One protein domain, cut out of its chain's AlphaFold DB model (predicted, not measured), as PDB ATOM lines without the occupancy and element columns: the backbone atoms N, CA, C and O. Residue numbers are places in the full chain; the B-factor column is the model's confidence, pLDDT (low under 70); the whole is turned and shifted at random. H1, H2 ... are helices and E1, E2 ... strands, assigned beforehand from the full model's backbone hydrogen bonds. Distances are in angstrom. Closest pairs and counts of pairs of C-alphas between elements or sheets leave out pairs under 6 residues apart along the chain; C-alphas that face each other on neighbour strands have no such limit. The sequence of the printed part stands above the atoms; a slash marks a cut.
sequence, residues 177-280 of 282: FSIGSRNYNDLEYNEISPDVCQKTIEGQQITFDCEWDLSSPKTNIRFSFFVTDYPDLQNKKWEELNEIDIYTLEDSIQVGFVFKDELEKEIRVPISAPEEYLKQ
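This is residues 177 to 280 of the 282 residues of an uncharacterized protein of Mycoplasma ovis str. Michigan (UniProt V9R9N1). Two four-stranded antiparallel sheets lie face to face as a sandwich, their strands crossed at 84 degrees, with the short helix H1 at one end. The printed part has 104 residues, with strands E1 to E8 and then H1 along the chain; the class is mostly strand. The sheet orders are E1 E5 E4 E3 and E2 E6 E7 E8. The whole is compact, with a radius of gyration of the C-alphas of 13.3 A, and rounded, spanning 36 by 28 by 24 A.

E1, residues 177 to 179, begins at C-alpha 177 (46.189, 1.893, 46.485). E2 is residues 190 to 192 and E3 197 to 202. E4, 205 to 212, is 21.9 A long, and E5, 219 to 226, 24.1 A. E6, 241 to 248, is 21.1 A, E7, 252 to 259, 23.0 A, and E8, 266 to 272, 19.2 A. H1, 275 to 278, ends at C-alpha 278 (47.603, -3.462, 57.410).

E3 E4 E5 and E6 E7 E8 are meanders, each strand the antiparallel neighbour of the one before. Within hydrogen-bond range are N 178 and O 222 (E1, E5), 2.8 A; N 208 and O 223 (E4, E5), 2.9 A; N 200 and O 207 (E3, E4), 2.8 A; N 192 and O 244 (E2, E6), 2.8 A; N 256 and O 245 (E6, E7), 2.8 A; and N 269 and O 255 (E7, E8), 2.8 A. The second sheet is strongly twisted. Between the sheets, the closest C-alphas of E1 and E8 are those of Phe 177 and Ile 271, 6.6 A. H1 only grazes each sheet, and is too short for an O i to N i+4 pair; its one O i to N i+3 pair is within range.

The C-alphas farthest apart, Asp 261 and Lys 279, are 38.5 A apart. The printed part has no cut. The link E5 to E6, residues 227 to 240, is long. Mean pLDDT of the printed part is 91.8; Tyr 189 is under 70.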
ATOM      1  N   PHE A 177      47.551   2.418  46.492       95.25
ATOM      2  CA  PHE A 177      46.189   1.893  46.485       95.25
ATOM      3  C   PHE A 177      45.358   2.606  47.558       95.25
ATOM      4  O   PHE A 177      45.864   2.914  48.637       95.25
ATOM      5  N   SER A 178      44.086   2.884  47.278       94.50
ATOM      6  CA  SER A 178      43.164   3.504  48.231       94.50
ATOM      7  C   SER A 178      41.704   3.189  47.907       94.50
ATOM      8  O   SER A 178      41.340   3.006  46.746       94.50
ATOM      9  N   ILE A 179      40.860   3.193  48.938       92.75
ATOM     10  CA  ILE A 179      39.407   3.039  48.824       92.75
ATOM     11  C   ILE A 179      38.742   4.243  49.488       92.75
ATOM     12  O   ILE A 179      39.098   4.603  50.614       92.75
ATOM     13  N   GLY A 180      37.749   4.850  48.834       89.94
ATOM     14  CA  GLY A 180      37.033   6.014  49.368       89.94
ATOM     15  C   GLY A 180      36.356   5.763  50.725       89.94
ATOM     16  O   GLY A 180      36.353   6.645  51.582       89.94
ATOM     17  N   SER A 181      35.841   4.550  50.948       87.38
ATOM     18  CA  SER A 181      35.211   4.110  52.202       87.38
ATOM     19  C   SER A 181      36.214   3.840  53.326       87.38
ATOM     20  O   SER A 181      35.831   3.848  54.495       87.38
ATOM     21  N   ARG A 182      37.485   3.575  52.981       86.12
ATOM     22  CA  ARG A 182      38.535   3.023  53.862       86.12
ATOM     23  C   ARG A 182      38.177   1.689  54.537       86.12
ATOM     24  O   ARG A 182      38.867   1.281  55.466       86.12
ATOM     25  N   ASN A 183      37.127   1.015  54.072       84.88
ATOM     26  CA  ASN A 183      36.802  -0.354  54.448       84.88
ATOM     27  C   ASN A 183      37.397  -1.292  53.391       84.88
ATOM     28  O   ASN A 183      37.074  -1.151  52.214       84.88
ATOM     29  N   TYR A 184      38.261  -2.216  53.819       86.69
ATOM     30  CA  TYR A 184      38.939  -3.173  52.939       86.69
ATOM     31  C   TYR A 184      38.464  -4.621  53.154       86.69
ATOM     32  O   TYR A 184      38.905  -5.500  52.423       86.69
ATOM     33  N   ASN A 185      37.550  -4.868  54.104       81.88
ATOM     34  CA  ASN A 185      37.057  -6.220  54.404       81.88
ATOM     35  C   ASN A 185      36.354  -6.865  53.198       81.88
ATOM     36  O   ASN A 185      36.412  -8.075  53.024       81.88
ATOM     37  N   ASP A 186      35.707  -6.055  52.357       78.75
ATOM     38  CA  ASP A 186      34.948  -6.528  51.194       78.75
ATOM     39  C   ASP A 186      35.820  -6.662  49.923       78.75
ATOM     40  O   ASP A 186      35.301  -6.945  48.846       78.75
ATOM     41  N   LEU A 187      37.139  -6.424  50.015       82.62
ATOM     42  CA  LEU A 187      38.035  -6.328  48.853       82.62
ATOM     43  C   LEU A 187      38.443  -7.691  48.256       82.62
ATOM     44  O   LEU A 187      38.979  -7.733  47.149       82.62
ATOM     45  N   GLU A 188      38.177  -8.800  48.947       71.81
ATOM     46  CA  GLU A 188      38.530 -10.148  48.485       71.81
ATOM     47  C   GLU A 188      37.876 -10.491  47.132       71.81
ATOM     48  O   GLU A 188      36.656 -10.440  46.992       71.81
ATOM     49  N   TYR A 189      38.698 -10.878  46.148       65.69
ATOM     50  CA  TYR A 189      38.285 -11.421  44.844       65.69
ATOM     51  C   TYR A 189      37.238 -10.578  44.093       65.69
ATOM     52  O   TYR A 189      36.190 -11.076  43.678       65.69
ATOM     53  N   ASN A 190      37.540  -9.291  43.896       80.69
ATOM     54  CA  ASN A 190      36.719  -8.401  43.076       80.69
ATOM     55  C   ASN A 190      37.252  -8.330  41.635       80.69
ATOM     56  O   ASN A 190      38.327  -7.776  41.402       80.69
ATOM     57  N   GLU A 191      36.450  -8.823  40.689       90.19
ATOM     58  CA  GLU A 191      36.560  -8.529  39.255       90.19
ATOM     59  C   GLU A 191      35.978  -7.126  38.999       90.19
ATOM     60  O   GLU A 191      34.828  -6.836  39.351       90.19
ATOM     61  N   ILE A 192      36.763  -6.231  38.402       92.44
ATOM     62  CA  ILE A 192      36.350  -4.875  38.031       92.44
ATOM     63  C   ILE A 192      36.383  -4.743  36.510       92.44
ATOM     64  O   ILE A 192      37.428  -4.855  35.867       92.44
ATOM     65  N   SER A 193      35.229  -4.417  35.926       93.56
ATOM     66  CA  SER A 193      35.147  -4.084  34.504       93.56
ATOM     67  C   SER A 193      35.952  -2.808  34.198       93.56
ATOM     68  O   SER A 193      35.711  -1.775  34.830       93.56
ATOM     69  N   PRO A 194      36.845  -2.805  33.191       95.00
ATOM     70  CA  PRO A 194      37.562  -1.598  32.777       95.00
ATOM     71  C   PRO A 194      36.647  -0.423  32.402       95.00
ATOM     72  O   PRO A 194      37.058   0.730  32.533       95.00
ATOM     73  N   ASP A 195      35.409  -0.696  31.974       95.06
ATOM     74  CA  ASP A 195      34.435   0.324  31.570       95.06
ATOM     75  C   ASP A 195      33.909   1.164  32.753       95.06
ATOM     76  O   ASP A 195      33.457   2.290  32.541       95.06
ATOM     77  N   VAL A 196      34.000   0.665  33.998       95.06
ATOM     78  CA  VAL A 196      33.659   1.440  35.213       95.06
ATOM     79  C   VAL A 196      34.855   2.202  35.800       95.06
ATOM     80  O   VAL A 196      34.741   2.808  36.866       95.06
ATOM     81  N   CYS A 197      36.001   2.200  35.108       96.81
ATOM     82  CA  CYS A 197      37.233   2.853  35.543       96.81
ATOM     83  C   CYS A 197      37.609   4.062  34.677       96.81
ATOM     84  O   CYS A 197      37.821   3.966  33.469       96.81
ATOM     85  N   GLN A 198      37.841   5.208  35.318       97.50
ATOM     86  CA  GLN A 198      38.515   6.337  34.683       97.50
ATOM     87  C   GLN A 198      40.032   6.105  34.695       97.50
ATOM     88  O   GLN A 198      40.683   6.179  35.737       97.50
ATOM     89  N   LYS A 199      40.597   5.825  33.517       97.00
ATOM     90  CA  LYS A 199      42.039   5.650  33.287       97.00
ATOM     91  C   LYS A 199      42.698   6.988  32.933       97.00
ATOM     92  O   LYS A 199      42.365   7.590  31.914       97.00
ATOM     93  N   THR A 200      43.689   7.405  33.718       97.75
ATOM     94  CA  THR A 200      44.546   8.573  33.448       97.75
ATOM     95  C   THR A 200      45.997   8.126  33.252       97.75
ATOM     96  O   THR A 200      46.477   7.257  33.978       97.75
ATOM     97  N   ILE A 201      46.698   8.704  32.269       96.38
ATOM     98  CA  ILE A 201      48.098   8.381  31.951       96.38
ATOM     99  C   ILE A 201      48.931   9.667  31.991       96.38
ATOM    100  O   ILE A 201      48.759  10.549  31.151       96.38
ATOM    101  N   GLU A 202      49.858   9.757  32.944       96.19
ATOM    102  CA  GLU A 202      50.763  10.895  33.130       96.19
ATOM    103  C   GLU A 202      52.221  10.440  32.961       96.19
ATOM    104  O   GLU A 202      52.881   9.937  33.873       96.19
ATOM    105  N   GLY A 203      52.736  10.584  31.736       94.44
ATOM    106  CA  GLY A 203      54.075  10.125  31.370       94.44
ATOM    107  C   GLY A 203      54.186   8.599  31.409       94.44
ATOM    108  O   GLY A 203      53.786   7.929  30.464       94.44
ATOM    109  N   GLN A 204      54.759   8.062  32.489       95.06
ATOM    110  CA  GLN A 204      54.862   6.615  32.747       95.06
ATOM    111  C   GLN A 204      53.996   6.150  33.925       95.06
ATOM    112  O   GLN A 204      53.979   4.955  34.222       95.06
ATOM    113  N   GLN A 205      53.318   7.073  34.610       96.12
ATOM    114  CA  GLN A 205      52.369   6.742  35.663       96.12
ATOM    115  C   GLN A 205      51.002   6.480  35.040       96.12
ATOM    116  O   GLN A 205      50.526   7.278  34.232       96.12
ATOM    117  N   ILE A 206      50.366   5.382  35.432       96.88
ATOM    118  CA  ILE A 206      48.962   5.114  35.122       96.88
ATOM    119  C   ILE A 206      48.184   5.134  36.427       96.88
ATOM    120  O   ILE A 206      48.658   4.633  37.448       96.88
ATOM    121  N   THR A 207      47.000   5.731  36.392       97.75
ATOM    122  CA  THR A 207      46.068   5.807  37.515       97.75
ATOM    123  C   THR A 207      44.700   5.346  37.041       97.75
ATOM    124  O   THR A 207      44.223   5.803  36.001       97.75
ATOM    125  N   PHE A 208      44.067   4.474  37.817       98.06
ATOM    126  CA  PHE A 208      42.683   4.059  37.634       98.06
ATOM    127  C   PHE A 208      41.849   4.568  38.814       98.06
ATOM    128  O   PHE A 208      42.279   4.488  39.967       98.06
ATOM    129  N   ASP A 209      40.665   5.096  38.517       97.62
ATOM    130  CA  ASP A 209      39.628   5.466  39.483       97.62
ATOM    131  C   ASP A 209      38.335   4.744  39.094       97.62
ATOM    132  O   ASP A 209      37.676   5.128  38.129       97.62
ATOM    133  N   CYS A 210      38.038   3.651  39.792       95.88
ATOM    134  CA  CYS A 210      36.970   2.714  39.466       95.88
ATOM    135  C   CYS A 210      35.786   2.875  40.420       95.88
ATOM    136  O   CYS A 210      35.967   2.884  41.641       95.88
ATOM    137  N   GLU A 211      34.572   2.957  39.873       94.56
ATOM    138  CA  GLU A 211      33.346   2.877  40.671       94.56
ATOM    139  C   GLU A 211      33.191   1.454  41.231       94.56
ATOM    140  O   GLU A 211      33.194   0.474  40.487       94.56
ATOM    141  N   TRP A 212      33.073   1.326  42.554       90.31
ATOM    142  CA  TRP A 212      32.967   0.041  43.244       90.31
ATOM    143  C   TRP A 212      31.566  -0.149  43.826       90.31
ATOM    144  O   TRP A 212      31.294   0.058  45.012       90.31
ATOM    145  N   ASP A 213      30.666  -0.558  42.938       85.44
ATOM    146  CA  ASP A 213      29.229  -0.708  43.184       85.44
ATOM    147  C   ASP A 213      28.845  -1.874  44.109       85.44
ATOM    148  O   ASP A 213      27.720  -1.905  44.608       85.44
ATOM    149  N   LEU A 214      29.768  -2.810  44.354       79.94
ATOM    150  CA  LEU A 214      29.577  -3.945  45.265       79.94
ATOM    151  C   LEU A 214      29.688  -3.537  46.746       79.94
ATOM    152  O   LEU A 214      29.197  -4.246  47.623       79.94
ATOM    153  N   SER A 215      30.292  -2.380  47.029       79.69
ATOM    154  CA  SER A 215      30.429  -1.844  48.386       79.69
ATOM    155  C   SER A 215      29.144  -1.172  48.893       79.69
ATOM    156  O   SER A 215      28.374  -0.576  48.137       79.69
ATOM    157  N   SER A 216      28.918  -1.227  50.211       78.69
ATOM    158  CA  SER A 216      27.796  -0.551  50.876       78.69
ATOM    159  C   SER A 216      28.297   0.287  52.064       78.69
ATOM    160  O   SER A 216      28.692  -0.283  53.083       78.69
ATOM    161  N   PRO A 217      28.294   1.634  51.978       83.62
ATOM    162  CA  PRO A 217      27.863   2.447  50.840       83.62
ATOM    163  C   PRO A 217      28.813   2.336  49.639       83.62
ATOM    164  O   PRO A 217      30.011   2.126  49.827       83.62
ATOM    165  N   LYS A 218      28.273   2.574  48.434       88.19
ATOM    166  CA  LYS A 218      29.043   2.691  47.188       88.19
ATOM    167  C   LYS A 218      30.257   3.601  47.368       88.19
ATOM    168  O   LYS A 218      30.163   4.659  47.999       88.19
ATOM    169  N   THR A 219      31.376   3.220  46.770       91.75
ATOM    170  CA  THR A 219      32.629   3.962  46.879       91.75
ATOM    171  C   THR A 219      33.482   3.826  45.620       91.75
ATOM    172  O   THR A 219      33.064   3.203  44.651       91.75
ATOM    173  N   ASN A 220      34.680   4.406  45.640       94.81
ATOM    174  CA  ASN A 220      35.656   4.287  44.566       94.81
ATOM    175  C   ASN A 220      36.878   3.508  45.049       94.81
ATOM    176  O   ASN A 220      37.374   3.767  46.153       94.81
ATOM    177  N   ILE A 221      37.394   2.626  44.197       95.12
ATOM    178  CA  ILE A 221      38.735   2.056  44.329       95.12
ATOM    179  C   ILE A 221      39.665   2.843  43.411       95.12
ATOM    180  O   ILE A 221      39.371   3.052  42.237       95.12
ATOM    181  N   ARG A 222      40.799   3.290  43.950       96.56
ATOM    182  CA  ARG A 222      41.799   4.061  43.213       96.56
ATOM    183  C   ARG A 222      43.171   3.463  43.409       96.56
ATOM    184  O   ARG A 222      43.609   3.296  44.548       96.56
ATOM    185  N   PHE A 223      43.868   3.222  42.311       96.44
ATOM    186  CA  PHE A 223      45.233   2.723  42.343       96.44
ATOM    187  C   PHE A 223      46.078   3.320  41.226       96.44
ATOM    188  O   PHE A 223      45.575   3.771  40.195       96.44
ATOM    189  N   SER A 224      47.388   3.327  41.441       96.88
ATOM    190  CA  SER A 224      48.348   3.842  40.478       96.88
ATOM    191  C   SER A 224      49.678   3.119  40.575       96.88
ATOM    192  O   SER A 224      50.082   2.676  41.649       96.88
ATOM    193  N   PHE A 225      50.373   3.027  39.445       96.06
ATOM    194  CA  PHE A 225      51.681   2.398  39.323       96.06
ATOM    195  C   PHE A 225      52.467   3.000  38.149       96.06
ATOM    196  O   PHE A 225      51.912   3.690  37.290       96.06
ATOM    197  N   PHE A 226      53.773   2.734  38.108       95.06
ATOM    198  CA  PHE A 226      54.637   3.120  36.995       95.06
ATOM    199  C   PHE A 226      54.848   1.935  36.059       95.06
ATOM    200  O   PHE A 226      55.346   0.895  36.475       95.06
ATOM    201  N   VAL A 227      54.508   2.094  34.779       94.31
ATOM    202  CA  VAL A 227      54.594   1.010  33.778       94.31
ATOM    203  C   VAL A 227      56.038   0.531  33.577       94.31
ATOM    204  O   VAL A 227      56.284  -0.619  33.231       94.31
ATOM    205  N   THR A 228      57.025   1.390  33.835       93.56
ATOM    206  CA  THR A 228      58.447   1.027  33.770       93.56
ATOM    207  C   THR A 228      58.874   0.001  34.814       93.56
ATOM    208  O   THR A 228      59.807  -0.751  34.537       93.56
ATOM    209  N   ASP A 229      58.173  -0.085  35.945       93.00
ATOM    210  CA  ASP A 229      58.446  -1.071  36.994       93.00
ATOM    211  C   ASP A 229      57.920  -2.477  36.603       93.00
ATOM    212  O   ASP A 229      58.332  -3.475  37.192       93.00
ATOM    213  N   TYR A 230      57.073  -2.573  35.563       92.06
ATOM    214  CA  TYR A 230      56.401  -3.801  35.109       92.06
ATOM    215  C   TYR A 230      56.591  -4.013  33.591       92.06
ATOM    216  O   TYR A 230      55.738  -3.613  32.794       92.06
ATOM    217  N   PRO A 231      57.708  -4.632  33.150       91.31
ATOM    218  CA  PRO A 231      58.070  -4.746  31.732       91.31
ATOM    219  C   PRO A 231      56.990  -5.349  30.824       91.31
ATOM    220  O   PRO A 231      56.810  -4.870  29.704       91.31
ATOM    221  N   ASP A 232      56.234  -6.338  31.312       92.75
ATOM    222  CA  ASP A 232      55.125  -6.971  30.583       92.75
ATOM    223  C   ASP A 232      53.993  -5.997  30.197       92.75
ATOM    224  O   ASP A 232      53.267  -6.258  29.239       92.75
ATOM    225  N   LEU A 233      53.860  -4.857  30.888       94.00
ATOM    226  CA  LEU A 233      52.844  -3.832  30.613       94.00
ATOM    227  C   LEU A 233      53.321  -2.735  29.646       94.00
ATOM    228  O   LEU A 233      52.494  -2.002  29.105       94.00
ATOM    229  N   GLN A 234      54.629  -2.609  29.379       92.00
ATOM    230  CA  GLN A 234      55.184  -1.487  28.598       92.00
ATOM    231  C   GLN A 234      54.705  -1.437  27.143       92.00
ATOM    232  O   GLN A 234      54.632  -0.356  26.560       92.00
ATOM    233  N   ASN A 235      54.373  -2.592  26.560       90.31
ATOM    234  CA  ASN A 235      53.940  -2.714  25.164       90.31
ATOM    235  C   ASN A 235      52.441  -3.031  25.021       90.31
ATOM    236  O   ASN A 235      51.973  -3.280  23.908       90.31
ATOM    237  N   LYS A 236      51.684  -3.046  26.127       94.94
ATOM    238  CA  LYS A 236      50.253  -3.358  26.115       94.94
ATOM    239  C   LYS A 236      49.415  -2.158  25.678       94.94
ATOM    240  O   LYS A 236      49.733  -1.004  25.959       94.94
ATOM    241  N   LYS A 237      48.313  -2.452  24.985       95.06
ATOM    242  CA  LYS A 237      47.305  -1.466  24.582       95.06
ATOM    243  C   LYS A 237      46.232  -1.393  25.656       95.06
ATOM    244  O   LYS A 237      45.484  -2.343  25.853       95.06
ATOM    245  N   TRP A 238      46.126  -0.253  26.323       94.06
ATOM    246  CA  TRP A 238      45.199  -0.049  27.440       94.06
ATOM    247  C   TRP A 238      43.728   0.081  27.015       94.06
ATOM    248  O   TRP A 238      42.860   0.313  27.852       94.06
ATOM    249  N   GLU A 239      43.459  -0.000  25.718       94.75
ATOM    250  CA  GLU A 239      42.145  -0.030  25.069       94.75
ATOM    251  C   GLU A 239      41.689  -1.487  24.843       94.75
ATOM    252  O   GLU A 239      40.498  -1.779  24.740       94.75
ATOM    253  N   GLU A 240      42.655  -2.412  24.827       96.50
ATOM    254  CA  GLU A 240      42.448  -3.859  24.760       96.50
ATOM    255  C   GLU A 240      42.394  -4.497  26.157       96.50
ATOM    256  O   GLU A 240      42.372  -5.719  26.268       96.50
ATOM    257  N   LEU A 241      42.381  -3.698  27.230       97.00
ATOM    258  CA  LEU A 241      42.171  -4.207  28.583       97.00
ATOM    259  C   LEU A 241      40.776  -4.857  28.662       97.00
ATOM    260  O   LEU A 241      39.791  -4.282  28.189       97.00
ATOM    261  N   ASN A 242      40.719  -6.080  29.186       96.75
ATOM    262  CA  ASN A 242      39.500  -6.877  29.325       96.75
ATOM    263  C   ASN A 242      38.964  -6.838  30.756       96.75
ATOM    264  O   ASN A 242      37.764  -6.689  30.955       96.75
ATOM    265  N   GLU A 243      39.870  -6.950  31.725       95.88
ATOM    266  CA  GLU A 243      39.570  -7.319  33.110       95.88
ATOM    267  C   GLU A 243      40.599  -6.679  34.042       95.88
ATOM    268  O   GLU A 243      41.774  -6.537  33.668       95.88
ATOM    269  N   ILE A 244      40.154  -6.280  35.232       96.06
ATOM    270  CA  ILE A 244      41.001  -5.796  36.322       96.06
ATOM    271  C   ILE A 244      40.624  -6.583  37.574       96.06
ATOM    272  O   ILE A 244      39.520  -6.420  38.087       96.06
ATOM    273  N   ASP A 245      41.549  -7.376  38.094       95.00
ATOM    274  CA  ASP A 245      41.338  -8.174  39.302       95.00
ATOM    275  C   ASP A 245      42.001  -7.528  40.512       95.00
ATOM    276  O   ASP A 245      43.059  -6.909  40.391       95.00
ATOM    277  N   ILE A 246      41.423  -7.699  41.702       93.88
ATOM    278  CA  ILE A 246      42.055  -7.277  42.957       93.88
ATOM    279  C   ILE A 246      42.207  -8.463  43.905       93.88
ATOM    280  O   ILE A 246      41.233  -9.120  44.279       93.88
ATOM    281  N   TYR A 247      43.448  -8.680  44.342       91.88
ATOM    282  CA  TYR A 247      43.827  -9.691  45.320       91.88
ATOM    283  C   TYR A 247      44.380  -9.033  46.581       91.88
ATOM    284  O   TYR A 247      45.337  -8.254  46.538       91.88
ATOM    285  N   THR A 248      43.796  -9.393  47.713       89.75
ATOM    286  CA  THR A 248      44.265  -9.072  49.059       89.75
ATOM    287  C   THR A 248      45.311 -10.091  49.513       89.75
ATOM    288  O   THR A 248      45.081 -11.297  49.452       89.75
ATOM    289  N   LEU A 249      46.469  -9.614  49.971       88.38
ATOM    290  CA  LEU A 249      47.521 -10.407  50.617       88.38
ATOM    291  C   LEU A 249      47.843  -9.794  51.988       88.38
ATOM    292  O   LEU A 249      47.520  -8.638  52.237       88.38
ATOM    293  N   GLU A 250      48.480 -10.543  52.887       86.25
ATOM    294  CA  GLU A 250      48.717 -10.118  54.281       86.25
ATOM    295  C   GLU A 250      49.450  -8.762  54.401       86.25
ATOM    296  O   GLU A 250      49.119  -7.949  55.264       86.25
ATOM    297  N   ASP A 251      50.400  -8.479  53.503       86.19
ATOM    298  CA  ASP A 251      51.240  -7.271  53.513       86.19
ATOM    299  C   ASP A 251      51.032  -6.326  52.307       86.19
ATOM    300  O   ASP A 251      51.633  -5.246  52.235       86.19
ATOM    301  N   SER A 252      50.212  -6.723  51.333       89.31
ATOM    302  CA  SER A 252      50.174  -6.103  50.006       89.31
ATOM    303  C   SER A 252      48.838  -6.313  49.290       89.31
ATOM    304  O   SER A 252      48.015  -7.143  49.669       89.31
ATOM    305  N   ILE A 253      48.599  -5.523  48.243       92.00
ATOM    306  CA  ILE A 253      47.441  -5.674  47.357       92.00
ATOM    307  C   ILE A 253      47.987  -5.877  45.947       92.00
ATOM    308  O   ILE A 253      48.788  -5.066  45.484       92.00
ATOM    309  N   GLN A 254      47.591  -6.947  45.261       94.19
ATOM    310  CA  GLN A 254      47.942  -7.147  43.852       94.19
ATOM    311  C   GLN A 254      46.764  -6.754  42.967       94.19
ATOM    312  O   GLN A 254      45.625  -7.119  43.251       94.19
ATOM    313  N   VAL A 255      47.053  -6.034  41.885       95.44
ATOM    314  CA  VAL A 255      46.084  -5.736  40.828       95.44
ATOM    315  C   VAL A 255      46.444  -6.555  39.592       95.44
ATOM    316  O   VAL A 255      47.545  -6.411  39.057       95.44
ATOM    317  N   GLY A 256      45.544  -7.439  39.175       95.81
ATOM    318  CA  GLY A 256      45.647  -8.219  37.946       95.81
ATOM    319  C   GLY A 256      45.140  -7.432  36.740       95.81
ATOM    320  O   GLY A 256      44.212  -6.634  36.857       95.81
ATOM    321  N   PHE A 257      45.747  -7.654  35.577       96.94
ATOM    322  CA  PHE A 257      45.291  -7.110  34.297       96.94
ATOM    323  C   PHE A 257      45.262  -8.216  33.243       96.94
ATOM    324  O   PHE A 257      46.309  -8.790  32.924       96.94
ATOM    325  N   VAL A 258      44.090  -8.466  32.657       97.00
ATOM    326  CA  VAL A 258      43.922  -9.366  31.504       97.00
ATOM    327  C   VAL A 258      43.639  -8.531  30.259       97.00
ATOM    328  O   VAL A 258      42.803  -7.625  30.277       97.00
ATOM    329  N   PHE A 259      44.328  -8.825  29.157       97.25
ATOM    330  CA  PHE A 259      44.165  -8.124  27.880       97.25
ATOM    331  C   PHE A 259      43.536  -9.046  26.829       97.25
ATOM    332  O   PHE A 259      43.811 -10.241  26.788       97.25
ATOM    333  N   LYS A 260      42.725  -8.478  25.931       96.06
ATOM    334  CA  LYS A 260      41.995  -9.199  24.868       96.06
ATOM    335  C   LYS A 260      42.907  -9.939  23.884       96.06
ATOM    336  O   LYS A 260      42.446 -10.849  23.201       96.06
ATOM    337  N   ASP A 261      44.181  -9.548  23.796       93.88
ATOM    338  CA  ASP A 261      45.193 -10.220  22.976       93.88
ATOM    339  C   ASP A 261      45.785 -11.481  23.633       93.88
ATOM    340  O   ASP A 261      46.293 -12.351  22.928       93.88
ATOM    341  N   GLU A 262      45.682 -11.609  24.959       93.56
ATOM    342  CA  GLU A 262      46.290 -12.668  25.770       93.56
ATOM    343  C   GLU A 262      45.353 -13.077  26.929       93.56
ATOM    344  O   GLU A 262      45.732 -13.023  28.094       93.56
ATOM    345  N   LEU A 263      44.121 -13.511  26.622       93.31
ATOM    346  CA  LEU A 263      43.097 -13.872  27.627       93.31
ATOM    347  C   LEU A 263      43.521 -14.973  28.623       93.31
ATOM    348  O   LEU A 263      42.953 -15.072  29.703       93.31
ATOM    349  N   GLU A 264      44.503 -15.807  28.273       93.00
ATOM    350  CA  GLU A 264      45.055 -16.848  29.159       93.00
ATOM    351  C   GLU A 264      46.195 -16.332  30.066       93.00
ATOM    352  O   GLU A 264      46.744 -17.102  30.856       93.00
ATOM    353  N   LYS A 265      46.586 -15.052  29.954       94.19
ATOM    354  CA  LYS A 265      47.686 -14.442  30.716       94.19
ATOM    355  C   LYS A 265      47.214 -13.209  31.483       94.19
ATOM    356  O   LYS A 265      46.993 -12.136  30.929       94.19
ATOM    357  N   GLU A 266      47.198 -13.353  32.797       95.56
ATOM    358  CA  GLU A 266      47.043 -12.256  33.740       95.56
ATOM    359  C   GLU A 266      48.416 -11.639  34.071       95.56
ATOM    360  O   GLU A 266      49.390 -12.356  34.322       95.56
ATOM    361  N   ILE A 267      48.521 -10.307  34.074       95.31
ATOM    362  CA  ILE A 267      49.729  -9.586  34.498       95.31
ATOM    363  C   ILE A 267      49.460  -8.929  35.853       95.31
ATOM    364  O   ILE A 267      48.632  -8.027  35.943       95.31
ATOM    365  N   ARG A 268      50.178  -9.357  36.898       94.81
ATOM    366  CA  ARG A 268      49.981  -8.881  38.277       94.81
ATOM    367  C   ARG A 268      50.917  -7.742  38.651       94.81
ATOM    368  O   ARG A 268      52.136  -7.848  38.518       94.81
ATOM    369  N   VAL A 269      50.331  -6.672  39.177       95.12
ATOM    370  CA  VAL A 269      51.008  -5.491  39.713       95.12
ATOM    371  C   VAL A 269      50.878  -5.493  41.239       95.12
ATOM    372  O   VAL A 269      49.813  -5.160  41.757       95.12
ATOM    373  N   PRO A 270      51.932  -5.862  41.984       94.06
ATOM    374  CA  PRO A 270      51.994  -5.675  43.431       94.06
ATOM    375  C   PRO A 270      52.022  -4.188  43.802       94.06
ATOM    376  O   PRO A 270      52.851  -3.414  43.319       94.06
ATOM    377  N   ILE A 271      51.141  -3.795  44.715       93.19
ATOM    378  CA  ILE A 271      51.025  -2.445  45.263       93.19
ATOM    379  C   ILE A 271      51.154  -2.521  46.786       93.19
ATOM    380  O   ILE A 271      50.634  -3.434  47.432       93.19
ATOM    381  N   SER A 272      51.879  -1.568  47.376       90.12
ATOM    382  CA  SER A 272      52.012  -1.486  48.830       90.12
ATOM    383  C   SER A 272      50.642  -1.229  49.440       90.12
ATOM    384  O   SER A 272      49.978  -0.252  49.081       90.12
ATOM    385  N   ALA A 273      50.226  -2.091  50.366       88.56
ATOM    386  CA  ALA A 273      48.968  -1.893  51.057       88.56
ATOM    387  C   ALA A 273      49.018  -0.606  51.910       88.56
ATOM    388  O   ALA A 273      50.044  -0.318  52.537       88.56
ATOM    389  N   PRO A 274      47.933   0.188  51.949       91.25
ATOM    390  CA  PRO A 274      47.854   1.365  52.809       91.25
ATOM    391  C   PRO A 274      47.840   0.962  54.291       91.25
ATOM    392  O   PRO A 274      47.404  -0.133  54.647       91.25
ATOM    393  N   GLU A 275      48.273   1.850  55.191       90.62
ATOM    394  CA  GLU A 275      48.341   1.520  56.624       90.62
ATOM    395  C   GLU A 275      46.982   1.110  57.216       90.62
ATOM    396  O   GLU A 275      46.930   0.322  58.157       90.62
ATOM    397  N   GLU A 276      45.877   1.663  56.709       89.69
ATOM    398  CA  GLU A 276      44.513   1.313  57.118       89.69
ATOM    399  C   GLU A 276      44.113  -0.126  56.760       89.69
ATOM    400  O   GLU A 276      43.252  -0.696  57.432       89.69
ATOM    401  N   TYR A 277      44.736  -0.714  55.736       89.81
ATOM    402  CA  TYR A 277      44.593  -2.132  55.411       89.81
ATOM    403  C   TYR A 277      45.395  -2.988  56.395       89.81
ATOM    404  O   TYR A 277      44.837  -3.849  57.065       89.81
ATOM    405  N   LEU A 278      46.687  -2.683  56.564       89.81
ATOM    406  CA  LEU A 278      47.603  -3.462  57.410       89.81
ATOM    407  C   LEU A 278      47.136  -3.552  58.876       89.81
ATOM    408  O   LEU A 278      47.330  -4.573  59.528       89.81
ATOM    409  N   LYS A 279      46.450  -2.515  59.378       87.94
ATOM    410  CA  LYS A 279      45.842  -2.476  60.725       87.94
ATOM    411  C   LYS A 279      44.693  -3.476  60.945       87.94
ATOM    412  O   LYS A 279      44.189  -3.557  62.059       87.94
ATOM    413  N   GLN A 280      44.253  -4.203  59.915       81.44
ATOM    414  CA  GLN A 280      43.242  -5.268  60.027       81.44
ATOM    415  C   GLN A 280      43.866  -6.632  60.370       81.44
ATOM    416  O   GLN A 280      43.161  -7.513  60.853       81.44
TER     417      GLN A 280